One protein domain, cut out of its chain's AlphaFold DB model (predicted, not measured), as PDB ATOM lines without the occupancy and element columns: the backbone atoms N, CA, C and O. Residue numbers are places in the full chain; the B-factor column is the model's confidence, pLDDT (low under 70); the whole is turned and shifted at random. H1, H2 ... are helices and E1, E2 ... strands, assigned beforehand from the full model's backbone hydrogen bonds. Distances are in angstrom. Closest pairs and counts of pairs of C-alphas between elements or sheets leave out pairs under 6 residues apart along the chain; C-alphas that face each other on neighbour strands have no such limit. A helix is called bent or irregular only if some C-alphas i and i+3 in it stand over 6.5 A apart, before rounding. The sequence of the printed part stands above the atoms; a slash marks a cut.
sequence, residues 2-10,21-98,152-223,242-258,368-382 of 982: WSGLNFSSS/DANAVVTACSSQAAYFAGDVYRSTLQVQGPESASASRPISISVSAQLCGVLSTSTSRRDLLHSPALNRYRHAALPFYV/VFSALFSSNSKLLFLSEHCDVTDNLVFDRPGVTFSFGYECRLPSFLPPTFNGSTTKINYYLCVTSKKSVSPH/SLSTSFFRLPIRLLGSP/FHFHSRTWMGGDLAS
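Overview. This is residues 2 to 10, 21 to 98, 152 to 223, 242 to 258 and 368 to 382 of the 982 residues of an uncharacterized protein of Toxoplasma gondii ARI (UniProt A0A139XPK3). Two twisted sheets lie face to face as a sandwich, one made of E1, E2, E3, E7 and E10, the other of E4, E5, E6, E8 and E9. The long strands E4 and E8 run side by side through the second sheet to one end of the domain, where H1 and H2 pack; short H3 is on the same sheet. The printed part has 191 residues, with three named helices and ten named strands in the order E1 E2 E3 E4 H1 H2 H3 E5 E6 E7 E8 E9 E10, and the class is mostly strand. The first sheet has the order E1 - E2 - E3 - E7 - E10, all antiparallel; the second is branched, its neighbour pairs antiparallel. The whole is compact, with a radius of gyration of the C-alphas of 18.0 A, and elongated, spanning 58 by 37 by 28 A.

Arrangement. E1, residues 2 to 6, is the antiparallel neighbour of E2, residues 25 to 29, with N 5 and O 26 2.8 A apart. E2 and E3, residues 40 to 48, form a hairpin, with N 27 and O 46 at 2.8 A. E3 pairs with E7, residues 184 to 192, through N 43 and O 189 at 2.9 A, and E7 with edge strand E10, residues 372 to 376, through N 188 and O 375 at 2.8 A. E4, residues 59 to 73, bends by 55 degrees at residue 69. E5, residues 161 to 166, and E6, residues 170 to 178, lie on one side of E4, with N 71 and O 162 at 2.8 A and N 61 and O 176 at 2.9 A. E8, residues 206 to 220, lies on its other side, with N 64 and O 215 at 2.8 A. E9, residues 243 to 252, pairs with E8 through N 218 and O 244 at 2.8 A. Between the sheets, whose best planes are 15 degrees apart, the closest C-alphas of E6 and E10 are those of Val 172 and Thr 374, at 5.6 A. H1, residues 75 to 82, is on the branched sheet at a height of 6.2 A, only just over E4, with 3 of its C-alphas there. H2, residues 84 to 91, only grazes that sheet; its closest C-alphas to E5 are those of Tyr 89 and Leu 164, 5.7 A apart. H3, residues 152 to 156, is on the same face as H1, over none of the strands. Every O i to N i+4 pair is within hydrogen-bond range in H3, but 1 of 4 in H1 and 1 of 4 in H2, where 4 of 5 O i to N i+3 pairs are within range in each.

Along the chain. E1 begins at C-alpha 2, (3.962, 23.059, 18.715). E3 is 25.8 A long, E4 41.5 A, E6 21.0 A, E7 26.1 A, E8 43.7 A and E9 28.7 A. E10 ends at C-alpha 376, (8.061, 31.674, 2.343). H1 is irregular, with C-alphas 76 and 79 8.1 A apart.

Size, cuts and confidence. The C-alphas farthest apart, of Ser 56 and Pro 84, are 57.9 A apart. Four cuts leave gaps between C-alphas 10 and 21 of 9.5 A, 98 and 152 of 14.2 A, 223 and 242 of 12.5 A, and 258 and 368 of 27.4 A. The link E7 to E8 is long, with 13 residues. The mean pLDDT of the printed part is 79.0; 47 residues are under 70, among them residues 2 to 10 and 85 to 98.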
ATOM      1  N   TRP A   2       3.408  23.860  19.811       48.78
ATOM      2  CA  TRP A   2       3.962  23.059  18.715       48.78
ATOM      3  C   TRP A   2       3.088  21.821  18.502       48.78
ATOM      4  O   TRP A   2       2.638  21.217  19.478       48.78
ATOM      5  N   SER A   3       2.847  21.445  17.249       59.78
ATOM      6  CA  SER A   3       2.164  20.195  16.899       59.78
ATOM      7  C   SER A   3       2.568  19.741  15.498       59.78
ATOM      8  O   SER A   3       2.344  20.487  14.542       59.78
ATOM      9  N   GLY A   4       3.156  18.546  15.404       57.22
ATOM     10  CA  GLY A   4       3.624  17.932  14.160       57.22
ATOM     11  C   GLY A   4       2.640  16.919  13.572       57.22
ATOM     12  O   GLY A   4       1.877  16.277  14.296       57.22
ATOM     13  N   LEU A   5       2.688  16.776  12.251       62.72
ATOM     14  CA  LEU A   5       1.854  15.892  11.443       62.72
ATOM     15  C   LEU A   5       2.722  14.805  10.798       62.72
ATOM     16  O   LEU A   5       3.407  15.097   9.823       62.72
ATOM     17  N   ASN A   6       2.691  13.567  11.295       63.81
ATOM     18  CA  ASN A   6       3.464  12.466  10.704       63.81
ATOM     19  C   ASN A   6       2.654  11.770   9.594       63.81
ATOM     20  O   ASN A   6       1.540  11.305   9.837       63.81
ATOM     21  N   PHE A   7       3.211  11.670   8.382       59.44
ATOM     22  CA  PHE A   7       2.533  11.089   7.211       59.44
ATOM     23  C   PHE A   7       2.751   9.567   7.098       59.44
ATOM     24  O   PHE A   7       3.403   9.118   6.151       59.44
ATOM     25  N   SER A   8       2.202   8.772   8.018       50.66
ATOM     26  CA  SER A   8       2.254   7.307   7.888       50.66
ATOM     27  C   SER A   8       1.520   6.824   6.634       50.66
ATOM     28  O   SER A   8       0.371   7.198   6.378       50.66
ATOM     29  N   SER A   9       2.172   5.974   5.836       46.97
ATOM     30  CA  SER A   9       1.511   5.329   4.702       46.97
ATOM     31  C   SER A   9       0.538   4.279   5.234       46.97
ATOM     32  O   SER A   9       0.919   3.397   6.000       46.97
ATOM     33  N   SER A  10      -0.724   4.312   4.803       38.94
ATOM     34  CA  SER A  10      -1.624   3.183   5.051       38.94
ATOM     35  C   SER A  10      -1.263   2.045   4.090       38.94
ATOM     36  O   SER A  10      -1.711   2.013   2.944       38.94
ATOM     37  N   ASP A  21       8.673   3.695   6.537       63.47
ATOM     38  CA  ASP A  21       7.645   4.716   6.335       63.47
ATOM     39  C   ASP A  21       8.213   6.140   6.402       63.47
ATOM     40  O   ASP A  21       8.374   6.745   7.463       63.47
ATOM     41  N   ALA A  22       8.495   6.673   5.213       68.25
ATOM     42  CA  ALA A  22       9.018   8.005   4.943       68.25
ATOM     43  C   ALA A  22       8.019   9.121   5.302       68.25
ATOM     44  O   ALA A  22       7.478   9.813   4.427       68.25
ATOM     45  N   ASN A  23       7.761   9.285   6.594       82.06
ATOM     46  CA  ASN A  23       6.880  10.295   7.153       82.06
ATOM     47  C   ASN A  23       7.490  11.682   6.925       82.06
ATOM     48  O   ASN A  23       8.522  12.014   7.502       82.06
ATOM     49  N   ALA A  24       6.845  12.507   6.102       83.38
ATOM     50  CA  ALA A  24       7.065  13.947   6.179       83.38
ATOM     51  C   ALA A  24       6.496  14.467   7.507       83.38
ATOM     52  O   ALA A  24       5.611  13.818   8.079       83.38
ATOM     53  N   VAL A  25       6.972  15.626   7.971       88.31
ATOM     54  CA  VAL A  25       6.474  16.251   9.202       88.31
ATOM     55  C   VAL A  25       6.055  17.694   8.929       88.31
ATOM     56  O   VAL A  25       6.885  18.562   8.676       88.31
ATOM     57  N   VAL A  26       4.748  17.965   8.985       86.00
ATOM     58  CA  VAL A  26       4.218  19.341   8.935       86.00
ATOM     59  C   VAL A  26       3.965  19.815  10.360       86.00
ATOM     60  O   VAL A  26       3.082  19.303  11.041       86.00
ATOM     61  N   THR A  27       4.731  20.797  10.817       86.06
ATOM     62  CA  THR A  27       4.656  21.348  12.170       86.06
ATOM     63  C   THR A  27       4.044  22.742  12.138       86.06
ATOM     64  O   THR A  27       4.551  23.649  11.483       86.06
ATOM     65  N   ALA A  28       2.939  22.929  12.859       83.38
ATOM     66  CA  ALA A  28       2.268  24.221  12.968       83.38
ATOM     67  C   ALA A  28       2.661  24.932  14.275       83.38
ATOM     68  O   ALA A  28       2.399  24.433  15.373       83.38
ATOM     69  N   CYS A  29       3.253  26.119  14.143       80.38
ATOM     70  CA  CYS A  29       3.769  26.954  15.221       80.38
ATOM     71  C   CYS A  29       3.009  28.284  15.262       80.38
ATOM     72  O   CYS A  29       3.429  29.286  14.684       80.38
ATOM     73  N   SER A  30       1.881  28.304  15.980       73.88
ATOM     74  CA  SER A  30       1.142  29.548  16.245       73.88
ATOM     75  C   SER A  30       2.026  30.477  17.084       73.88
ATOM     76  O   SER A  30       2.172  30.261  18.292       73.88
ATOM     77  N   SER A  31       2.636  31.461  16.418       56.69
ATOM     78  CA  SER A  31       3.638  32.389  16.961       56.69
ATOM     79  C   SER A  31       3.074  33.289  18.055       56.69
ATOM     80  O   SER A  31       3.762  33.647  19.005       56.69
ATOM     81  N   GLN A  32       1.787  33.602  17.942       54.28
ATOM     82  CA  GLN A  32       1.026  34.364  18.912       54.28
ATOM     83  C   GLN A  32      -0.029  33.463  19.566       54.28
ATOM     84  O   GLN A  32      -0.689  32.649  18.906       54.28
ATOM     85  N   ALA A  33      -0.252  33.664  20.867       50.38
ATOM     86  CA  ALA A  33      -1.609  33.555  21.385       50.38
ATOM     87  C   ALA A  33      -2.405  34.678  20.710       50.38
ATOM     88  O   ALA A  33      -1.981  35.829  20.770       50.38
ATOM     89  N   ALA A  34      -3.491  34.350  20.009       48.41
ATOM     90  CA  ALA A  34      -4.183  35.312  19.157       48.41
ATOM     91  C   ALA A  34      -4.897  36.381  20.007       48.41
ATOM     92  O   ALA A  34      -6.029  36.183  20.454       48.41
ATOM     93  N   TYR A  35      -4.184  37.482  20.247       45.16
ATOM     94  CA  TYR A  35      -4.675  38.719  20.840       45.16
ATOM     95  C   TYR A  35      -5.334  39.583  19.761       45.16
ATOM     96  O   TYR A  35      -4.837  39.672  18.639       45.16
ATOM     97  N   PHE A  36      -6.424  40.262  20.120       49.09
ATOM     98  CA  PHE A  36      -7.188  41.161  19.246       49.09
ATOM     99  C   PHE A  36      -6.461  42.506  18.995       49.09
ATOM    100  O   PHE A  36      -7.005  43.575  19.246       49.09
ATOM    101  N   ALA A  37      -5.223  42.457  18.495       44.84
ATOM    102  CA  ALA A  37      -4.510  43.621  17.950       44.84
ATOM    103  C   ALA A  37      -4.933  43.947  16.498       44.84
ATOM    104  O   ALA A  37      -4.507  44.947  15.927       44.84
ATOM    105  N   GLY A  38      -5.769  43.096  15.898       56.75
ATOM    106  CA  GLY A  38      -6.403  43.285  14.599       56.75
ATOM    107  C   GLY A  38      -7.236  42.060  14.213       56.75
ATOM    108  O   GLY A  38      -7.129  41.006  14.840       56.75
ATOM    109  N   ASP A  39      -8.029  42.196  13.152       79.00
ATOM    110  CA  ASP A  39      -8.892  41.161  12.555       79.00
ATOM    111  C   ASP A  39      -8.084  40.072  11.808       79.00
ATOM    112  O   ASP A  39      -8.340  39.746  10.647       79.00
ATOM    113  N   VAL A  40      -7.013  39.563  12.428       85.31
ATOM    114  CA  VAL A  40      -5.908  38.879  11.740       85.31
ATOM    115  C   VAL A  40      -5.320  37.760  12.608       85.31
ATOM    116  O   VAL A  40      -4.653  38.016  13.607       85.31
ATOM    117  N   TYR A  41      -5.503  36.505  12.197       88.44
ATOM    118  CA  TYR A  41      -4.764  35.364  12.744       88.44
ATOM    119  C   TYR A  41      -3.415  35.201  12.029       88.44
ATOM    120  O   TYR A  41      -3.371  35.272  10.802       88.44
ATOM    121  N   ARG A  42      -2.335  34.930  12.777       90.62
ATOM    122  CA  ARG A  42      -0.988  34.637  12.252       90.62
ATOM    123  C   ARG A  42      -0.421  33.344  12.837       90.62
ATOM    124  O   ARG A  42      -0.594  33.062  14.021       90.62
ATOM    125  N   SER A  43       0.292  32.588  12.007       91.44
ATOM    126  CA  SER A  43       0.995  31.353  12.372       91.44
ATOM    127  C   SER A  43       2.238  31.164  11.502       91.44
ATOM    128  O   SER A  43       2.256  31.624  10.361       91.44
ATOM    129  N   THR A  44       3.240  30.444  12.002       93.12
ATOM    130  CA  THR A  44       4.333  29.909  11.179       93.12
ATOM    131  C   THR A  44       4.071  28.422  10.936       93.12
ATOM    132  O   THR A  44       3.788  27.671  11.870       93.12
ATOM    133  N   LEU A  45       4.148  27.982   9.684       94.19
ATOM    134  CA  LEU A  45       4.044  26.584   9.275       94.19
ATOM    135  C   LEU A  45       5.425  26.106   8.829       94.19
ATOM    136  O   LEU A  45       5.998  26.667   7.900       94.19
ATOM    137  N   GLN A  46       5.963  25.088   9.490       94.62
ATOM    138  CA  GLN A  46       7.229  24.456   9.130       94.62
ATOM    139  C   GLN A  46       6.945  23.117   8.453       94.62
ATOM    140  O   GLN A  46       6.278  22.257   9.026       94.62
ATOM    141  N   VAL A  47       7.436  22.933   7.230       94.50
ATOM    142  CA  VAL A  47       7.311  21.676   6.482       94.50
ATOM    143  C   VAL A  47       8.686  21.024   6.419       94.50
ATOM    144  O   VAL A  47       9.559  21.481   5.682       94.50
ATOM    145  N   GLN A  48       8.878  19.977   7.217       94.31
ATOM    146  CA  GLN A  48      10.098  19.180   7.262       94.31
ATOM    147  C   GLN A  48       9.975  17.980   6.316       94.31
ATOM    148  O   GLN A  48       9.015  17.201   6.370       94.31
ATOM    149  N   GLY A  49      10.968  17.839   5.442       90.06
ATOM    150  CA  GLY A  49      11.080  16.730   4.507       90.06
ATOM    151  C   GLY A  49      11.329  15.404   5.226       90.06
ATOM    152  O   GLY A  49      12.041  15.384   6.233       90.06
ATOM    153  N   PRO A  50      10.784  14.287   4.712       89.44
ATOM    154  CA  PRO A  50      11.026  12.969   5.288       89.44
ATOM    155  C   PRO A  50      12.516  12.615   5.238       89.44
ATOM    156  O   PRO A  50      13.217  12.969   4.292       89.44
ATOM    157  N   GLU A  51      12.994  11.831   6.201       88.75
ATOM    158  CA  GLU A  51      14.403  11.401   6.261       88.75
ATOM    159  C   GLU A  51      14.820  10.471   5.103       88.75
ATOM    160  O   GLU A  51      16.007  10.270   4.870       88.75
ATOM    161  N   SER A  52      13.866   9.959   4.313       84.81
ATOM    162  CA  SER A  52      14.152   9.237   3.062       84.81
ATOM    163  C   SER A  52      14.291  10.144   1.826       84.81
ATOM    164  O   SER A  52      14.488   9.630   0.719       84.81
ATOM    165  N   ALA A  53      14.084  11.459   1.957       85.88
ATOM    166  CA  ALA A  53      14.180  12.398   0.842       85.88
ATOM    167  C   ALA A  53      15.612  12.414   0.295       85.88
ATOM    168  O   ALA A  53      16.573  12.601   1.036       85.88
ATOM    169  N   SER A  54      15.763  12.184  -1.005       86.06
ATOM    170  CA  SER A  54      17.073  12.044  -1.645       86.06
ATOM    171  C   SER A  54      16.986  12.398  -3.126       86.06
ATOM    172  O   SER A  54      15.951  12.197  -3.753       86.06
ATOM    173  N   ALA A  55      18.084  12.879  -3.710       81.69
ATOM    174  CA  ALA A  55      18.114  13.376  -5.089       81.69
ATOM    175  C   ALA A  55      17.777  12.317  -6.166       81.69
ATOM    176  O   ALA A  55      17.504  12.667  -7.310       81.69
ATOM    177  N   SER A  56      17.779  11.023  -5.822       84.88
ATOM    178  CA  SER A  56      17.325   9.929  -6.695       84.88
ATOM    179  C   SER A  56      15.837   9.582  -6.535       84.88
ATOM    180  O   SER A  56      15.292   8.833  -7.348       84.88
ATOM    181  N   ARG A  57      15.182  10.093  -5.485       86.81
ATOM    182  CA  ARG A  57      13.758   9.918  -5.159       86.81
ATOM    183  C   ARG A  57      13.194  11.195  -4.511       86.81
ATOM    184  O   ARG A  57      12.825  11.163  -3.331       86.81
ATOM    185  N   PRO A  58      13.120  12.315  -5.251       89.00
ATOM    186  CA  PRO A  58      12.504  13.530  -4.747       89.00
ATOM    187  C   PRO A  58      11.027  13.297  -4.417       89.00
ATOM    188  O   PRO A  58      10.275  12.674  -5.176       89.00
ATOM    189  N   ILE A  59      10.607  13.805  -3.262       91.19
ATOM    190  CA  ILE A  59       9.228  13.717  -2.778       91.19
ATOM    191  C   ILE A  59       8.616  15.110  -2.890       91.19
ATOM    192  O   ILE A  59       9.134  16.041  -2.279       91.19
ATOM    193  N   SER A  60       7.529  15.245  -3.655       93.06
ATOM    194  CA  SER A  60       6.759  16.489  -3.723       93.06
ATOM    195  C   SER A  60       5.653  16.474  -2.670       93.06
ATOM    196  O   SER A  60       4.942  15.478  -2.502       93.06
ATOM    197  N   ILE A  61       5.499  17.576  -1.942       94.31
ATOM    198  CA  ILE A  61       4.460  17.752  -0.931       94.31
ATOM    199  C   ILE A  61       3.709  19.042  -1.229       94.31
ATOM    200  O   ILE A  61       4.300  20.120  -1.194       94.31
ATOM    201  N   SER A  62       2.400  18.939  -1.457       95.25
ATOM    202  CA  SER A  62       1.522  20.099  -1.340       95.25
ATOM    203  C   SER A  62       1.035  20.241   0.099       95.25
ATOM    204  O   SER A  62       0.789  19.243   0.786       95.25
ATOM    205  N   VAL A  63       0.895  21.477   0.573       95.50
ATOM    206  CA  VAL A  63       0.345  21.809   1.891       95.50
ATOM    207  C   VAL A  63      -0.628  22.966   1.719       95.50
ATOM    208  O   VAL A  63      -0.259  24.011   1.190       95.50
ATOM    209  N   SER A  64      -1.854  22.799   2.207       95.94
ATOM    210  CA  SER A  64      -2.866  23.849   2.269       95.94
ATOM    211  C   SER A  64      -3.388  24.034   3.691       95.94
ATOM    212  O   SER A  64      -3.379  23.118   4.521       95.94
ATOM    213  N   ALA A  65      -3.823  25.254   3.990       95.75
ATOM    214  CA  ALA A  65      -4.282  25.673   5.302       95.75
ATOM    215  C   ALA A  65      -5.643  26.374   5.203       95.75
ATOM    216  O   ALA A  65      -5.858  27.259   4.373       95.75
ATOM    217  N   GLN A  66      -6.560  25.999   6.092       95.06
ATOM    218  CA  GLN A  66      -7.867  26.626   6.254       95.06
ATOM    219  C   GLN A  66      -8.143  26.903   7.729       95.06
ATOM    220  O   GLN A  66      -7.990  26.029   8.582       95.06
ATOM    221  N   LEU A  67      -8.605  28.108   8.038       93.94
ATOM    222  CA  LEU A  67      -9.035  28.487   9.376       93.94
ATOM    223  C   LEU A  67     -10.544  28.280   9.502       93.94
ATOM    224  O   LEU A  67     -11.316  28.826   8.718       93.94
ATOM    225  N   CYS A  68     -10.985  27.501  10.486       94.00
ATOM    226  CA  CYS A  68     -12.405  27.243  10.719       94.00
ATOM    227  C   CYS A  68     -12.838  27.585  12.148       94.00
ATOM    228  O   CYS A  68     -12.069  27.456  13.105       94.00
ATOM    229  N   GLY A  69     -14.102  27.990  12.284       91.69
ATOM    230  CA  GLY A  69     -14.778  28.164  13.567       91.69
ATOM    231  C   GLY A  69     -15.872  27.123  13.734       91.69
ATOM    232  O   GLY A  69     -16.720  26.958  12.857       91.69
ATOM    233  N   VAL A  70     -15.876  26.432  14.869       91.31
ATOM    234  CA  VAL A  70     -16.787  25.329  15.170       91.31
ATOM    235  C   VAL A  70     -17.510  25.601  16.484       91.31
ATOM    236  O   VAL A  70     -16.907  25.663  17.559       91.31
ATOM    237  N   LEU A  71     -18.832  25.721  16.392       89.00
ATOM    238  CA  LEU A  71     -19.737  25.750  17.528       89.00
ATOM    239  C   LEU A  71     -19.964  24.320  18.022       89.00
ATOM    240  O   LEU A  71     -20.522  23.496  17.302       89.00
ATOM    241  N   SER A  72     -19.568  24.037  19.254       87.31
ATOM    242  CA  SER A  72     -19.858  22.785  19.952       87.31
ATOM    243  C   SER A  72     -20.836  23.050  21.096       87.31
ATOM    244  O   SER A  72     -20.734  24.069  21.781       87.31
ATOM    245  N   THR A  73     -21.763  22.131  21.348       85.19
ATOM    246  CA  THR A  73     -22.592  22.132  22.570       85.19
ATOM    247  C   THR A  73     -22.324  20.876  23.381       85.19
ATOM    248  O   THR A  73     -21.823  19.886  22.845       85.19
ATOM    249  N   SER A  74     -22.724  20.878  24.654       83.81
ATOM    250  CA  SER A  74     -22.881  19.620  25.384       83.81
ATOM    251  C   SER A  74     -23.867  18.695  24.652       83.81
ATOM    252  O   SER A  74     -24.774  19.155  23.947       83.81
ATOM    253  N   THR A  75     -23.715  17.385  24.846       82.38
ATOM    254  CA  THR A  75     -24.657  16.347  24.384       82.38
ATOM    255  C   THR A  75     -26.096  16.677  24.790       82.38
ATOM    256  O   THR A  75     -26.997  16.695  23.952       82.38
ATOM    257  N   SER A  76     -26.278  17.076  26.052       82.00
ATOM    258  CA  SER A  76     -27.528  17.552  26.664       82.00
ATOM    259  C   SER A  76     -28.137  18.820  26.044       82.00
ATOM    260  O   SER A  76     -29.240  19.211  26.419       82.00
ATOM    261  N   ARG A  77     -27.439  19.490  25.116       80.75
ATOM    262  CA  ARG A  77     -27.884  20.723  24.446       80.75
ATOM    263  C   ARG A  77     -27.774  20.672  22.921       80.75
ATOM    264  O   ARG A  77     -27.836  21.723  22.284       80.75
ATOM    265  N   ARG A  78     -27.690  19.475  22.320       83.50
ATOM    266  CA  ARG A  78     -27.712  19.287  20.853       83.50
ATOM    267  C   ARG A  78     -28.845  20.072  20.179       83.50
ATOM    268  O   ARG A  78     -28.619  20.691  19.143       83.50
ATOM    269  N   ASP A  79     -30.030  20.131  20.783       84.75
ATOM    270  CA  ASP A  79     -31.184  20.847  20.222       84.75
ATOM    271  C   ASP A  79     -30.963  22.364  20.085       84.75
ATOM    272  O   ASP A  79     -31.527  22.985  19.183       84.75
ATOM    273  N   LEU A  80     -30.068  22.967  20.883       77.81
ATOM    274  CA  LEU A  80     -29.662  24.360  20.677       77.81
ATOM    275  C   LEU A  80     -28.947  24.535  19.336       77.81
ATOM    276  O   LEU A  80     -29.250  25.491  18.628       77.81
ATOM    277  N   LEU A  81     -28.080  23.598  18.925       81.31
ATOM    278  CA  LEU A  81     -27.491  23.635  17.581       81.31
ATOM    279  C   LEU A  81     -28.589  23.627  16.514       81.31
ATOM    280  O   LEU A  81     -28.462  24.326  15.510       81.31
ATOM    281  N   HIS A  82     -29.666  22.863  16.709       81.50
ATOM    282  CA  HIS A  82     -30.799  22.788  15.780       81.50
ATOM    283  C   HIS A  82     -31.733  24.011  15.809       81.50
ATOM    284  O   HIS A  82     -32.549  24.139  14.894       81.50
ATOM    285  N   SER A  83     -31.578  24.935  16.765       80.31
ATOM    286  CA  SER A  83     -32.365  26.173  16.860       80.31
ATOM    287  C   SER A  83     -32.343  26.989  15.555       80.31
ATOM    288  O   SER A  83     -31.262  27.220  15.002       80.31
ATOM    289  N   PRO A  84     -33.492  27.518  15.080       73.06
ATOM    290  CA  PRO A  84     -33.549  28.413  13.923       73.06
ATOM    291  C   PRO A  84     -32.611  29.623  14.022       73.06
ATOM    292  O   PRO A  84     -32.067  30.052  13.009       73.06
ATOM    293  N   ALA A  85     -32.366  30.141  15.233       67.19
ATOM    294  CA  ALA A  85     -31.440  31.251  15.448       67.19
ATOM    295  C   ALA A  85     -29.982  30.855  15.154       67.19
ATOM    296  O   ALA A  85     -29.280  31.583  14.454       67.19
ATOM    297  N   LEU A  86     -29.541  29.680  15.618       65.69
ATOM    298  CA  LEU A  86     -28.190  29.176  15.348       65.69
ATOM    299  C   LEU A  86     -28.045  28.601  13.930       65.69
ATOM    300  O   LEU A  86     -26.958  28.656  13.357       65.69
ATOM    301  N   ASN A  87     -29.138  28.161  13.300       65.44
ATOM    302  CA  ASN A  87     -29.141  27.823  11.875       65.44
ATOM    303  C   ASN A  87     -28.853  29.031  10.965       65.44
ATOM    304  O   ASN A  87     -28.373  28.806   9.861       65.44
ATOM    305  N   ARG A  88     -29.046  30.290  11.397       62.19
ATOM    306  CA  ARG A  88     -28.672  31.465  10.578       62.19
ATOM    307  C   ARG A  88     -27.171  31.506  10.260       62.19
ATOM    308  O   ARG A  88     -26.803  31.827   9.137       62.19
ATOM    309  N   TYR A  89     -26.316  31.076  11.192       54.62
ATOM    310  CA  TYR A  89     -24.865  30.973  10.969       54.62
ATOM    311  C   TYR A  89     -24.471  29.831  10.012       54.62
ATOM    312  O   TYR A  89     -23.377  29.838   9.463       54.62
ATOM    313  N   ARG A  90     -25.366  28.865   9.750       53.59
ATOM    314  CA  ARG A  90     -25.100  27.690   8.894       53.59
ATOM    315  C   ARG A  90     -24.838  28.047   7.423       53.59
ATOM    316  O   ARG A  90     -24.318  27.219   6.681       53.59
ATOM    317  N   HIS A  91     -25.231  29.244   6.989       48.12
ATOM    318  CA  HIS A  91     -25.237  29.634   5.579       48.12
ATOM    319  C   HIS A  91     -23.880  30.119   5.046       48.12
ATOM    320  O   HIS A  91     -23.680  30.076   3.837       48.12
ATOM    321  N   ALA A  92     -22.940  30.511   5.916       48.72
ATOM    322  CA  ALA A  92     -21.640  31.049   5.502       48.72
ATOM    323  C   ALA A  92     -20.699  29.993   4.890       48.72
ATOM    324  O   ALA A  92     -19.983  30.283   3.939       48.72
ATOM    325  N   ALA A  93     -20.693  28.765   5.427       46.44
ATOM    326  CA  ALA A  93     -19.713  27.734   5.062       46.44
ATOM    327  C   ALA A  93     -20.167  26.773   3.944       46.44
ATOM    328  O   ALA A  93     -19.349  26.034   3.402       46.44
ATOM    329  N   LEU A  94     -21.459  26.747   3.603       42.62
ATOM    330  CA  LEU A  94     -22.008  25.834   2.588       42.62
ATOM    331  C   LEU A  94     -21.615  26.153   1.126       42.62
ATOM    332  O   LEU A  94     -21.410  25.195   0.385       42.62
ATOM    333  N   PRO A  95     -21.482  27.424   0.678       39.62
ATOM    334  CA  PRO A  95     -21.166  27.731  -0.724       39.62
ATOM    335  C   PRO A  95     -19.794  27.234  -1.200       39.62
ATOM    336  O   PRO A  95     -19.625  26.966  -2.384       39.62
ATOM    337  N   PHE A  96     -18.826  27.091  -0.292       42.88
ATOM    338  CA  PHE A  96     -17.436  26.751  -0.619       42.88
ATOM    339  C   PHE A  96     -17.193  25.252  -0.874       42.88
ATOM    340  O   PHE A  96     -16.086  24.864  -1.228       42.88
ATOM    341  N   TYR A  97     -18.221  24.409  -0.730       44.41
ATOM    342  CA  TYR A  97     -18.153  22.962  -0.965       44.41
ATOM    343  C   TYR A  97     -18.897  22.540  -2.244       44.41
ATOM    344  O   TYR A  97     -19.699  21.602  -2.245       44.41
ATOM    345  N   VAL A  98     -18.616  23.220  -3.361       37.91
ATOM    346  CA  VAL A  98     -18.962  22.703  -4.694       37.91
ATOM    347  C   VAL A  98     -17.979  21.584  -5.036       37.91
ATOM    348  O   VAL A  98     -16.808  21.820  -5.305       37.91
ATOM    349  N   VAL A 152     -11.433  16.620   5.784       66.44
ATOM    350  CA  VAL A 152     -11.637  17.901   6.478       66.44
ATOM    351  C   VAL A 152     -13.076  17.972   6.983       66.44
ATOM    352  O   VAL A 152     -13.286  18.162   8.183       66.44
ATOM    353  N   PHE A 153     -14.057  17.716   6.114       70.38
ATOM    354  CA  PHE A 153     -15.470  17.609   6.485       70.38
ATOM    355  C   PHE A 153     -15.709  16.507   7.530       70.38
ATOM    356  O   PHE A 153     -16.220  16.772   8.621       70.38
ATOM    357  N   SER A 154     -15.320  15.266   7.224       72.44
ATOM    358  CA  SER A 154     -15.763  14.071   7.964       72.44
ATOM    359  C   SER A 154     -15.368  14.059   9.443       72.44
ATOM    360  O   SER A 154     -16.054  13.430  10.244       72.44
ATOM    361  N   ALA A 155     -14.307  14.780   9.823       62.97
ATOM    362  CA  ALA A 155     -13.901  14.935  11.220       62.97
ATOM    363  C   ALA A 155     -14.111  16.357  11.805       62.97
ATOM    364  O   ALA A 155     -13.800  16.563  12.975       62.97
ATOM    365  N   LEU A 156     -14.621  17.339  11.040       69.19
ATOM    366  CA  LEU A 156     -15.097  18.630  11.584       69.19
ATOM    367  C   LEU A 156     -16.529  18.506  12.118       69.19
ATOM    368  O   LEU A 156     -16.883  19.110  13.135       69.19
ATOM    369  N   PHE A 157     -17.353  17.729  11.413       74.31
ATOM    370  CA  PHE A 157     -18.769  17.544  11.699       74.31
ATOM    371  C   PHE A 157     -19.004  16.294  12.555       74.31
ATOM    372  O   PHE A 157     -19.298  15.216  12.042       74.31
ATOM    373  N   SER A 158     -18.932  16.453  13.878       78.25
ATOM    374  CA  SER A 158     -19.566  15.508  14.796       78.25
ATOM    375  C   SER A 158     -21.051  15.854  14.938       78.25
ATOM    376  O   SER A 158     -21.485  16.972  14.658       78.25
ATOM    377  N   SER A 159     -21.860  14.926  15.443       78.12
ATOM    378  CA  SER A 159     -23.272  15.191  15.754       78.12
ATOM    379  C   SER A 159     -23.481  16.145  16.947       78.12
ATOM    380  O   SER A 159     -24.622  16.436  17.304       78.12
ATOM    381  N   ASN A 160     -22.397  16.658  17.547       84.62
ATOM    382  CA  ASN A 160     -22.389  17.674  18.606       84.62
ATOM    383  C   ASN A 160     -21.692  18.980  18.162       84.62
ATOM    384  O   ASN A 160     -21.436  19.850  18.999       84.62
ATOM    385  N   SER A 161     -21.361  19.128  16.872       86.81
ATOM    386  CA  SER A 161     -20.710  20.319  16.324       86.81
ATOM    387  C   SER A 161     -21.458  20.917  15.128       86.81
ATOM    388  O   SER A 161     -22.179  20.243  14.393       86.81
ATOM    389  N   LYS A 162     -21.273  22.223  14.920       87.81
ATOM    390  CA  LYS A 162     -21.624  22.932  13.689       87.81
ATOM    391  C   LYS A 162     -20.491  23.862  13.281       87.81
ATOM    392  O   LYS A 162     -20.061  24.706  14.063       87.81
ATOM    393  N   LEU A 163     -20.054  23.729  12.036       87.88
ATOM    394  CA  LEU A 163     -19.193  24.702  11.375       87.88
ATOM    395  C   LEU A 163     -19.934  26.050  11.295       87.88
ATOM    396  O   LEU A 163     -21.035  26.116  10.746       87.88
ATOM    397  N   LEU A 164     -19.349  27.095  11.881       87.00
ATOM    398  CA  LEU A 164     -19.813  28.483  11.778       87.00
ATOM    399  C   LEU A 164     -19.272  29.128  10.501       87.00
ATOM    400  O   LEU A 164     -20.000  29.807   9.787       87.00
ATOM    401  N   PHE A 165     -17.991  28.894  10.221       87.38
ATOM    402  CA  PHE A 165     -17.314  29.353   9.017       87.38
ATOM    403  C   PHE A 165     -16.106  28.470   8.696       87.38
ATOM    404  O   PHE A 165     -15.564  27.786   9.570       87.38
ATOM    405  N   LEU A 166     -15.667  28.570   7.448       90.50
ATOM    406  CA  LEU A 166     -14.405  28.066   6.928       90.50
ATOM    407  C   LEU A 166     -13.772  29.203   6.121       90.50
ATOM    408  O   LEU A 166     -14.502  29.924   5.441       90.50
ATOM    409  N   SER A 167     -12.456  29.384   6.214       91.50
ATOM    410  CA  SER A 167     -11.747  30.333   5.361       91.50
ATOM    411  C   SER A 167     -11.698  29.856   3.911       91.50
ATOM    412  O   SER A 167     -11.944  28.688   3.606       91.50
ATOM    413  N   GLU A 168     -11.278  30.745   3.016       90.62
ATOM    414  CA  GLU A 168     -10.842  30.350   1.679       90.62
ATOM    415  C   GLU A 168      -9.684  29.336   1.798       90.62
ATOM    416  O   GLU A 168      -8.968  29.299   2.809       90.62
ATOM    417  N   HIS A 169      -9.556  28.449   0.806       91.38
ATOM    418  CA  HIS A 169      -8.465  27.474   0.745       91.38
ATOM    419  C   HIS A 169      -7.163  28.222   0.467       91.38
ATOM    420  O   HIS A 169      -7.041  28.872  -0.568       91.38
ATOM    421  N   CYS A 170      -6.217  28.169   1.403       94.19
ATOM    422  CA  CYS A 170      -4.930  28.827   1.249       94.19
ATOM    423  C   CYS A 170      -3.867  27.773   0.970       94.19
ATOM    424  O   CYS A 170      -3.418  27.079   1.885       94.19
ATOM    425  N   ASP A 171      -3.474  27.636  -0.287       95.25
ATOM    426  CA  ASP A 171      -2.338  26.804  -0.646       95.25
ATOM    427  C   ASP A 171      -1.052  27.476  -0.134       95.25
ATOM    428  O   ASP A 171      -0.703  28.612  -0.465       95.25
ATOM    429  N   VAL A 172      -0.391  26.794   0.802       94.44
ATOM    430  CA  VAL A 172       0.871  27.224   1.421       94.44
ATOM    431  C   VAL A 172       2.022  26.909   0.471       94.44
ATOM    432  O   VAL A 172       2.987  27.664   0.378       94.44
ATOM    433  N   THR A 173       1.895  25.792  -0.246       94.62
ATOM    434  CA  THR A 173       2.762  25.370  -1.344       94.62
ATOM    435  C   THR A 173       2.094  24.233  -2.118       94.62
ATOM    436  O   THR A 173       1.543  23.314  -1.510       94.62
ATOM    437  N   ASP A 174       2.159  24.265  -3.448       91.56
ATOM    438  CA  ASP A 174       1.593  23.208  -4.296       91.56
ATOM    439  C   ASP A 174       2.558  22.041  -4.540       91.56
ATOM    440  O   ASP A 174       2.115  20.925  -4.799       91.56
ATOM    441  N   ASN A 175       3.871  22.286  -4.491       92.00
ATOM    442  CA  ASN A 175       4.910  21.307  -4.823       92.00
ATOM    443  C   ASN A 175       6.239  21.634  -4.113       92.00
ATOM    444  O   ASN A 175       7.214  22.031  -4.754       92.00
ATOM    445  N   LEU A 176       6.314  21.462  -2.790       94.31
ATOM    446  CA  LEU A 176       7.614  21.416  -2.112       94.31
ATOM    447  C   LEU A 176       8.334  20.123  -2.476       94.31
ATOM    448  O   LEU A 176       7.956  19.051  -2.003       94.31
ATOM    449  N   VAL A 177       9.382  20.233  -3.288       94.69
ATOM    450  CA  VAL A 177      10.240  19.107  -3.657       94.69
ATOM    451  C   VAL A 177      11.369  18.964  -2.636       94.69
ATOM    452  O   VAL A 177      12.136  19.897  -2.404       94.69
ATOM    453  N   PHE A 178      11.471  17.786  -2.021       93.56
ATOM    454  CA  PHE A 178      12.523  17.457  -1.062       93.56
ATOM    455  C   PHE A 178      13.573  16.533  -1.693       93.56
ATOM    456  O   PHE A 178      13.359  15.325  -1.808       93.56
ATOM    457  N   ASP A 179      14.725  17.111  -2.052       92.81
ATOM    458  CA  ASP A 179      15.880  16.407  -2.644       92.81
ATOM    459  C   ASP A 179      16.900  15.908  -1.602       92.81
ATOM    460  O   ASP A 179      17.854  15.199  -1.934       92.81
ATOM    461  N   ARG A 180      16.756  16.327  -0.340       91.75
ATOM    462  CA  ARG A 180      17.677  16.026   0.768       91.75
ATOM    463  C   ARG A 180      16.890  15.773   2.061       91.75
ATOM    464  O   ARG A 180      15.855  16.416   2.257       91.75
ATOM    465  N   PRO A 181      17.378  14.897   2.954       90.31
ATOM    466  CA  PRO A 181      16.684  14.567   4.192       90.31
ATOM    467  C   PRO A 181      16.776  15.722   5.196       90.31
ATOM    468  O   PRO A 181      17.739  16.489   5.185       90.31
ATOM    469  N   GLY A 182      15.767  15.864   6.057       88.75
ATOM    470  CA  GLY A 182      15.759  16.842   7.155       88.75
ATOM    471  C   GLY A 182      15.640  18.322   6.755       88.75
ATOM    472  O   GLY A 182      15.497  19.171   7.635       88.75
ATOM    473  N   VAL A 183      15.645  18.658   5.458       93.75
ATOM    474  CA  VAL A 183      15.393  20.030   4.982       93.75
ATOM    475  C   VAL A 183      14.025  20.494   5.479       93.75
ATOM    476  O   VAL A 183      13.037  19.777   5.341       93.75
ATOM    477  N   THR A 184      13.969  21.696   6.049       94.81
ATOM    478  CA  THR A 184      12.743  22.286   6.598       94.81
ATOM    479  C   THR A 184      12.480  23.638   5.951       94.81
ATOM    480  O   THR A 184      13.371  24.483   5.901       94.81
ATOM    481  N   PHE A 185      11.253  23.854   5.478       95.12
ATOM    482  CA  PHE A 185      10.808  25.124   4.905       95.12
ATOM    483  C   PHE A 185       9.825  25.824   5.854       95.12
ATOM    484  O   PHE A 185       8.787  25.257   6.196       95.12
ATOM    485  N   SER A 186      10.147  27.054   6.265       95.31
ATOM    486  CA  SER A 186       9.303  27.904   7.120       95.31
ATOM    487  C   SER A 186       8.423  28.833   6.274       95.31
ATOM    488  O   SER A 186       8.935  29.616   5.472       95.31
ATOM    489  N   PHE A 187       7.109  28.815   6.497       95.25
ATOM    490  CA  PHE A 187       6.124  29.695   5.861       95.25
ATOM    491  C   PHE A 187       5.384  30.524   6.903       95.25
ATOM    492  O   PHE A 187       4.979  30.004   7.940       95.25
ATOM    493  N   GLY A 188       5.135  31.795   6.611       94.00
ATOM    494  CA  GLY A 188       4.114  32.561   7.309       94.00
ATOM    495  C   GLY A 188       2.741  32.238   6.728       94.00
ATOM    496  O   GLY A 188       2.584  32.163   5.511       94.00
ATOM    497  N   TYR A 189       1.756  32.056   7.602       94.44
ATOM    498  CA  TYR A 189       0.337  31.982   7.271       94.44
ATOM    499  C   TYR A 189      -0.395  33.095   8.017       94.44
ATOM    500  O   TYR A 189      -0.301  33.203   9.243       94.44
ATOM    501  N   GLU A 190      -1.153  33.904   7.287       93.50
ATOM    502  CA  GLU A 190      -2.049  34.910   7.846       93.50
ATOM    503  C   GLU A 190      -3.460  34.709   7.290       93.50
ATOM    504  O   GLU A 190      -3.635  34.554   6.085       93.50
ATOM    505  N   CYS A 191      -4.477  34.745   8.149       92.56
ATOM    506  CA  CYS A 191      -5.881  34.708   7.743       92.56
ATOM    507  C   CYS A 191      -6.636  35.854   8.402       92.56
ATOM    508  O   CYS A 191      -6.614  35.985   9.630       92.56
ATOM    509  N   ARG A 192      -7.352  36.654   7.610       88.12
ATOM    510  CA  ARG A 192      -8.264  37.654   8.166       88.12
ATOM    511  C   ARG A 192      -9.466  36.965   8.810       88.12
ATOM    512  O   ARG A 192     -10.100  36.096   8.209       88.12
ATOM    513  N   LEU A 193      -9.737  37.333  10.055       84.56
ATOM    514  CA  LEU A 193     -10.877  36.890  10.846       84.56
ATOM    515  C   LEU A 193     -11.970  37.962  10.736       84.56
ATOM    516  O   LEU A 193     -11.692  39.104  11.078       84.56
ATOM    517  N   PRO A 194     -13.201  37.655  10.295       76.44
ATOM    518  CA  PRO A 194     -14.293  38.615  10.365       76.44
ATOM    519  C   PRO A 194     -14.492  39.153  11.789       76.44
ATOM    520  O   PRO A 194     -14.592  38.384  12.743       76.44
ATOM    521  N   SER A 195     -14.634  40.471  11.917       73.31
ATOM    522  CA  SER A 195     -14.742  41.191  13.197       73.31
ATOM    523  C   SER A 195     -15.983  40.846  14.038       73.31
ATOM    524  O   SER A 195     -16.046  41.166  15.224       73.31
ATOM    525  N   PHE A 196     -16.969  40.152  13.457       78.12
ATOM    526  CA  PHE A 196     -18.127  39.601  14.173       78.12
ATOM    527  C   PHE A 196     -17.856  38.237  14.835       78.12
ATOM    528  O   PHE A 196     -18.753  37.678  15.472       78.12
ATOM    529  N   LEU A 197     -16.663  37.654  14.664       75.00
ATOM    530  CA  LEU A 197     -16.333  36.355  15.243       75.00
ATOM    531  C   LEU A 197     -16.130  36.469  16.763       75.00
ATOM    532  O   LEU A 197     -15.202  37.141  17.216       75.00
ATOM    533  N   PRO A 198     -16.963  35.797  17.581       75.94
ATOM    534  CA  PRO A 198     -16.831  35.861  19.029       75.94
ATOM    535  C   PRO A 198     -15.516  35.202  19.479       75.94
ATOM    536  O   PRO A 198     -15.071  34.225  18.864       75.94
ATOM    537  N   PRO A 199     -14.904  35.665  20.583       77.06
ATOM    538  CA  PRO A 199     -13.699  35.042  21.126       77.06
ATOM    539  C   PRO A 199     -13.935  33.570  21.502       77.06
ATOM    540  O   PRO A 199     -15.076  33.111  21.577       77.06
ATOM    541  N   THR A 200     -12.863  32.812  21.769       75.19
ATOM    542  CA  THR A 200     -12.954  31.393  22.173       75.19
ATOM    543  C   THR A 200     -13.655  31.253  23.526       75.19
ATOM    544  O   THR A 200     -13.038  31.223  24.593       75.19
ATOM    545  N   PHE A 201     -14.981  31.179  23.472       75.25
ATOM    546  CA  PHE A 201     -15.846  31.066  24.629       75.25
ATOM    547  C   PHE A 201     -15.864  29.614  25.104       75.25
ATOM    548  O   PHE A 201     -16.373  28.731  24.415       75.25
ATOM    549  N   ASN A 202     -15.310  29.373  26.292       74.38
ATOM    550  CA  ASN A 202     -15.345  28.079  26.977       74.38
ATOM    551  C   ASN A 202     -16.505  28.039  27.984       74.38
ATOM    552  O   ASN A 202     -16.291  27.862  29.183       74.38
ATOM    553  N   GLY A 203     -17.731  28.257  27.504       78.81
ATOM    554  CA  GLY A 203     -18.931  28.097  28.319       78.81
ATOM    555  C   GLY A 203     -19.211  26.627  28.637       78.81
ATOM    556  O   GLY A 203     -18.913  25.741  27.842       78.81
ATOM    557  N   SER A 204     -19.855  26.371  29.777       72.75
ATOM    558  CA  SER A 204     -20.272  25.026  30.217       72.75
ATOM    559  C   SER A 204     -21.361  24.379  29.348       72.75
ATOM    560  O   SER A 204     -21.685  23.212  29.525       72.75
ATOM    561  N   THR A 205     -21.967  25.144  28.439       72.81
ATOM    562  CA  THR A 205     -23.166  24.754  27.675       72.81
ATOM    563  C   THR A 205     -23.007  24.951  26.169       72.81
ATOM    564  O   THR A 205     -23.560  24.184  25.379       72.81
ATOM    565  N   THR A 206     -22.213  25.950  25.784       76.12
ATOM    566  CA  THR A 206     -21.916  26.328  24.405       76.12
ATOM    567  C   THR A 206     -20.441  26.708  24.341       76.12
ATOM    568  O   THR A 206     -19.987  27.538  25.133       76.12
ATOM    569  N   LYS A 207     -19.698  26.116  23.408       86.25
ATOM    570  CA  LYS A 207     -18.255  26.296  23.257       86.25
ATOM    571  C   LYS A 207     -17.922  26.666  21.818       86.25
ATOM    572  O   LYS A 207     -18.361  25.983  20.897       86.25
ATOM    573  N   ILE A 208     -17.147  27.727  21.618       87.69
ATOM    574  CA  ILE A 208     -16.727  28.162  20.279       87.69
ATOM    575  C   ILE A 208     -15.240  27.862  20.137       87.69
ATOM    576  O   ILE A 208     -14.403  28.537  20.732       87.69
ATOM    577  N   ASN A 209     -14.935  26.802  19.393       89.38
ATOM    578  CA  ASN A 209     -13.577  26.341  19.131       89.38
ATOM    579  C   ASN A 209     -13.122  26.849  17.763       89.38
ATOM    580  O   ASN A 209     -13.908  26.877  16.818       89.38
ATOM    581  N   TYR A 210     -11.843  27.185  17.644       92.06
ATOM    582  CA  TYR A 210     -11.218  27.543  16.377       92.06
ATOM    583  C   TYR A 210     -10.174  26.482  16.042       92.06
ATOM    584  O   TYR A 210      -9.491  25.995  16.944       92.06
ATOM    585  N   TYR A 211     -10.036  26.112  14.771       93.56
ATOM    586  CA  TYR A 211      -9.005  25.169  14.340       93.56
ATOM    587  C   TYR A 211      -8.352  25.630  13.044       93.56
ATOM    588  O   TYR A 211      -9.049  25.969  12.085       93.56
ATOM    589  N   LEU A 212      -7.021  25.567  13.003       94.81
ATOM    590  CA  LEU A 212      -6.290  25.551  11.744       94.81
ATOM    591  C   LEU A 212      -6.331  24.120  11.213       94.81
ATOM    592  O   LEU A 212      -5.676  23.227  11.757       94.81
ATOM    593  N   CYS A 213      -7.149  23.907  10.193       95.06
ATOM    594  CA  CYS A 213      -7.157  22.703   9.385       95.06
ATOM    595  C   CYS A 213      -5.959  22.767   8.436       95.06
ATOM    596  O   CYS A 213      -5.877  23.681   7.618       95.06
ATOM    597  N   VAL A 214      -5.036  21.815   8.547       94.81
ATOM    598  CA  VAL A 214      -3.900  21.677   7.628       94.81
ATOM    599  C   VAL A 214      -4.082  20.378   6.858       94.81
ATOM    600  O   VAL A 214      -4.203  19.309   7.459       94.81
ATOM    601  N   THR A 215      -4.133  20.485   5.536       94.88
ATOM    602  CA  THR A 215      -4.235  19.353   4.612       94.88
ATOM    603  C   THR A 215      -2.938  19.274   3.833       94.88
ATOM    604  O   THR A 215      -2.411  20.302   3.412       94.88
ATOM    605  N   SER A 216      -2.413  18.078   3.604       94.31
ATOM    606  CA  SER A 216      -1.164  17.944   2.860       94.31
ATOM    607  C   SER A 216      -1.116  16.672   2.030       94.31
ATOM    608  O   SER A 216      -1.424  15.585   2.513       94.31
ATOM    609  N   LYS A 217      -0.745  16.813   0.755       94.00
ATOM    610  CA  LYS A 217      -0.764  15.735  -0.237       94.00
ATOM    611  C   LYS A 217       0.677  15.418  -0.618       94.00
ATOM    612  O   LYS A 217       1.336  16.185  -1.316       94.00
ATOM    613  N   LYS A 218       1.177  14.280  -0.143       93.19
ATOM    614  CA  LYS A 218       2.461  13.712  -0.556       93.19
ATOM    615  C   LYS A 218       2.262  13.021  -1.903       93.19
ATOM    616  O   LYS A 218       1.470  12.083  -2.010       93.19
ATOM    617  N   SER A 219       3.004  13.469  -2.907       90.88
ATOM    618  CA  SER A 219       3.093  12.840  -4.220       90.88
ATOM    619  C   SER A 219       4.536  12.404  -4.477       90.88
ATOM    620  O   SER A 219       5.484  13.185  -4.384       90.88
ATOM    621  N   VAL A 220       4.723  11.117  -4.761       86.81
ATOM    622  CA  VAL A 220       6.014  10.620  -5.242       86.81
ATOM    623  C   VAL A 220       6.037  10.852  -6.745       86.81
ATOM    624  O   VAL A 220       5.199  10.301  -7.459       86.81
ATOM    625  N   SER A 221       6.972  11.678  -7.222       82.81
ATOM    626  CA  SER A 221       7.146  11.891  -8.658       82.81
ATOM    627  C   SER A 221       7.471  10.546  -9.322       82.81
ATOM    628  O   SER A 221       8.424   9.884  -8.889       82.81
ATOM    629  N   PRO A 222       6.711  10.097 -10.340       76.50
ATOM    630  CA  PRO A 222       7.007   8.867 -11.057       76.50
ATOM    631  C   PRO A 222       8.216   9.109 -11.966       76.50
ATOM    632  O   PRO A 222       8.074   9.334 -13.166       76.50
ATOM    633  N   HIS A 223       9.417   9.090 -11.381       68.38
ATOM    634  CA  HIS A 223      10.662   9.292 -12.109       68.38
ATOM    635  C   HIS A 223      10.805   8.247 -13.214       68.38
ATOM    636  O   HIS A 223      11.132   7.084 -12.966       68.38
ATOM    637  N   SER A 242       1.230   7.099  -6.422       81.75
ATOM    638  CA  SER A 242       0.550   6.976  -5.136       81.75
ATOM    639  C   SER A 242       0.438   8.341  -4.453       81.75
ATOM    640  O   SER A 242       1.398   8.872  -3.895       81.75
ATOM    641  N   LEU A 243      -0.768   8.909  -4.493       88.06
ATOM    642  CA  LEU A 243      -1.128  10.118  -3.759       88.06
ATOM    643  C   LEU A 243      -1.535   9.747  -2.330       88.06
ATOM    644  O   LEU A 243      -2.545   9.076  -2.125       88.06
ATOM    645  N   SER A 244      -0.772  10.209  -1.340       90.25
ATOM    646  CA  SER A 244      -1.130  10.088   0.078       90.25
ATOM    647  C   SER A 244      -1.554  11.450   0.615       90.25
ATOM    648  O   SER A 244      -0.778  12.403   0.564       90.25
ATOM    649  N   THR A 245      -2.786  11.558   1.115       91.75
ATOM    650  CA  THR A 245      -3.303  12.790   1.734       91.75
ATOM    651  C   THR A 245      -3.348  12.619   3.246       91.75
ATOM    652  O   THR A 245      -4.091  11.779   3.752       91.75
ATOM    653  N   SER A 246      -2.579  13.433   3.963       91.00
ATOM    654  CA  SER A 246      -2.663  13.591   5.413       91.00
ATOM    655  C   SER A 246      -3.489  14.833   5.765       91.00
ATOM    656  O   SER A 246      -3.639  15.763   4.967       91.00
ATOM    657  N   PHE A 247      -4.072  14.832   6.962       92.12
ATOM    658  CA  PHE A 247      -4.958  15.893   7.422       92.12
ATOM    659  C   PHE A 247      -4.856  16.086   8.941       92.12
ATOM    660  O   PHE A 247      -4.738  15.113   9.688       92.12
ATOM    661  N   PHE A 248      -4.940  17.335   9.406       90.50
ATOM    662  CA  PHE A 248      -4.751  17.697  10.809       90.50
ATOM    663  C   PHE A 248      -5.532  18.935  11.249       90.50
ATOM    664  O   PHE A 248      -5.915  19.775  10.437       90.50
ATOM    665  N   ARG A 249      -5.744  19.061  12.567       91.38
ATOM    666  CA  ARG A 249      -6.333  20.246  13.204       91.38
ATOM    667  C   ARG A 249      -5.510  20.699  14.400       91.38
ATOM    668  O   ARG A 249      -5.516  20.035  15.435       91.38
ATOM    669  N   LEU A 250      -4.910  21.883  14.300       90.94
ATOM    670  CA  LEU A 250      -4.378  22.603  15.456       90.94
ATOM    671  C   LEU A 250      -5.515  23.407  16.112       90.94
ATOM    672  O   LEU A 250      -6.005  24.352  15.489       90.94
ATOM    673  N   PRO A 251      -5.954  23.087  17.346       89.94
ATOM    674  CA  PRO A 251      -6.904  23.921  18.077       89.94
ATOM    675  C   PRO A 251      -6.290  25.284  18.430       89.94
ATOM    676  O   PRO A 251      -5.344  25.383  19.213       89.94
ATOM    677  N   ILE A 252      -6.882  26.345  17.889       88.94
ATOM    678  CA  ILE A 252      -6.566  27.739  18.200       88.94
ATOM    679  C   ILE A 252      -7.439  28.204  19.370       88.94
ATOM    680  O   ILE A 252      -8.623  27.875  19.471       88.94
ATOM    681  N   ARG A 253      -6.853  29.022  20.249       82.88
ATOM    682  CA  ARG A 253      -7.586  29.805  21.250       82.88
ATOM    683  C   ARG A 253      -7.451  31.286  20.900       82.88
ATOM    684  O   ARG A 253      -6.388  31.863  21.104       82.88
ATOM    685  N   LEU A 254      -8.526  31.876  20.386       80.69
ATOM    686  CA  LEU A 254      -8.677  33.325  20.260       80.69
ATOM    687  C   LEU A 254      -8.963  33.891  21.653       80.69
ATOM    688  O   LEU A 254     -10.051  33.675  22.203       80.69
ATOM    689  N   LEU A 255      -7.981  34.570  22.241       73.44
ATOM    690  CA  LEU A 255      -8.122  35.173  23.561       73.44
ATOM    691  C   LEU A 255      -8.856  36.502  23.413       73.44
ATOM    692  O   LEU A 255      -8.264  37.517  23.058       73.44
ATOM    693  N   GLY A 256     -10.162  36.488  23.686       67.75
ATOM    694  CA  GLY A 256     -10.931  37.724  23.817       67.75
ATOM    695  C   GLY A 256     -10.360  38.622  24.909       67.75
ATOM    696  O   GLY A 256      -9.732  38.133  25.854       67.75
ATOM    697  N   SER A 257     -10.618  39.926  24.793       52.09
ATOM    698  CA  SER A 257     -10.304  40.889  25.849       52.09
ATOM    699  C   SER A 257     -10.790  40.357  27.210       52.09
ATOM    700  O   SER A 257     -11.923  39.873  27.294       52.09
ATOM    701  N   PRO A 258      -9.981  40.429  28.286       46.94
ATOM    702  CA  PRO A 258     -10.327  39.861  29.594       46.94
ATOM    703  C   PRO A 258     -11.508  40.568  30.285       46.94
ATOM    704  O   PRO A 258     -11.889  40.192  31.395       46.94
ATOM    705  N   PHE A 368     -18.939  35.104   2.966       63.66
ATOM    706  CA  PHE A 368     -17.908  35.953   3.554       63.66
ATOM    707  C   PHE A 368     -16.577  35.553   2.923       63.66
ATOM    708  O   PHE A 368     -16.249  34.369   2.903       63.66
ATOM    709  N   HIS A 369     -15.832  36.524   2.400       69.12
ATOM    710  CA  HIS A 369     -14.518  36.290   1.805       69.12
ATOM    711  C   HIS A 369     -13.438  36.398   2.883       69.12
ATOM    712  O   HIS A 369     -13.266  37.441   3.514       69.12
ATOM    713  N   PHE A 370     -12.739  35.289   3.127       77.69
ATOM    714  CA  PHE A 370     -11.717  35.170   4.167       77.69
ATOM    715  C   PHE A 370     -10.335  35.246   3.531       77.69
ATOM    716  O   PHE A 370      -9.705  34.217   3.280       77.69
ATOM    717  N   HIS A 371      -9.860  36.468   3.297       80.94
ATOM    718  CA  HIS A 371      -8.543  36.675   2.710       80.94
ATOM    719  C   HIS A 371      -7.451  36.083   3.601       80.94
ATOM    720  O   HIS A 371      -7.143  36.583   4.689       80.94
ATOM    721  N   SER A 372      -6.874  35.003   3.095       86.50
ATOM    722  CA  SER A 372      -5.716  34.317   3.636       86.50
ATOM    723  C   SER A 372      -4.526  34.560   2.715       86.50
ATOM    724  O   SER A 372      -4.685  34.704   1.504       86.50
ATOM    725  N   ARG A 373      -3.331  34.670   3.293       88.31
ATOM    726  CA  ARG A 373      -2.081  34.861   2.558       88.31
ATOM    727  C   ARG A 373      -0.954  34.057   3.185       88.31
ATOM    728  O   ARG A 373      -0.854  33.949   4.409       88.31
ATOM    729  N   THR A 374      -0.090  33.546   2.326       87.69
ATOM    730  CA  THR A 374       1.074  32.731   2.665       87.69
ATOM    731  C   THR A 374       2.338  33.382   2.114       87.69
ATOM    732  O   THR A 374       2.299  34.084   1.104       87.69
ATOM    733  N   TRP A 375       3.466  33.203   2.800       91.12
ATOM    734  CA  TRP A 375       4.775  33.637   2.306       91.12
ATOM    735  C   TRP A 375       5.882  32.712   2.806       91.12
ATOM    736  O   TRP A 375       5.853  32.254   3.946       91.12
ATOM    737  N   MET A 376       6.871  32.435   1.959       87.88
ATOM    738  CA  MET A 376       8.061  31.674   2.343       87.88
ATOM    739  C   MET A 376       8.996  32.537   3.210       87.88
ATOM    740  O   MET A 376       9.008  33.760   3.089       87.88
ATOM    741  N   GLY A 377       9.779  31.908   4.089       78.62
ATOM    742  CA  GLY A 377      10.715  32.602   4.980       78.62
ATOM    743  C   GLY A 377      10.063  33.207   6.228       78.62
ATOM    744  O   GLY A 377      10.641  34.091   6.846       78.62
ATOM    745  N   GLY A 378       8.872  32.741   6.624       58.78
ATOM    746  CA  GLY A 378       8.147  33.213   7.818       58.78
ATOM    747  C   GLY A 378       8.734  32.750   9.158       58.78
ATOM    748  O   GLY A 378       7.982  32.409  10.072       58.78
ATOM    749  N   ASP A 379      10.061  32.683   9.255       56.06
ATOM    750  CA  ASP A 379      10.781  32.236  10.441       56.06
ATOM    751  C   ASP A 379      10.954  33.382  11.443       56.06
ATOM    752  O   ASP A 379      11.530  34.424  11.124       56.06
ATOM    753  N   LEU A 380      10.481  33.187  12.673       48.09
ATOM    754  CA  LEU A 380      10.567  34.184  13.744       48.09
ATOM    755  C   LEU A 380      12.024  34.485  14.121       48.09
ATOM    756  O   LEU A 380      12.327  35.607  14.519       48.09
ATOM    757  N   ALA A 381      12.938  33.525  13.928       42.00
ATOM    758  CA  ALA A 381      14.366  33.734  14.145       42.00
ATOM    759  C   ALA A 381      14.971  34.769  13.174       42.00
ATOM    760  O   ALA A 381      15.941  35.435  13.521       42.00
ATOM    761  N   SER A 382      14.371  34.984  11.993       38.91
ATOM    762  CA  SER A 382      14.795  36.049  11.065       38.91
ATOM    763  C   SER A 382      14.414  37.464  11.528       38.91
ATOM    764  O   SER A 382      14.911  38.446  10.980       38.91
TER     765      SER A 382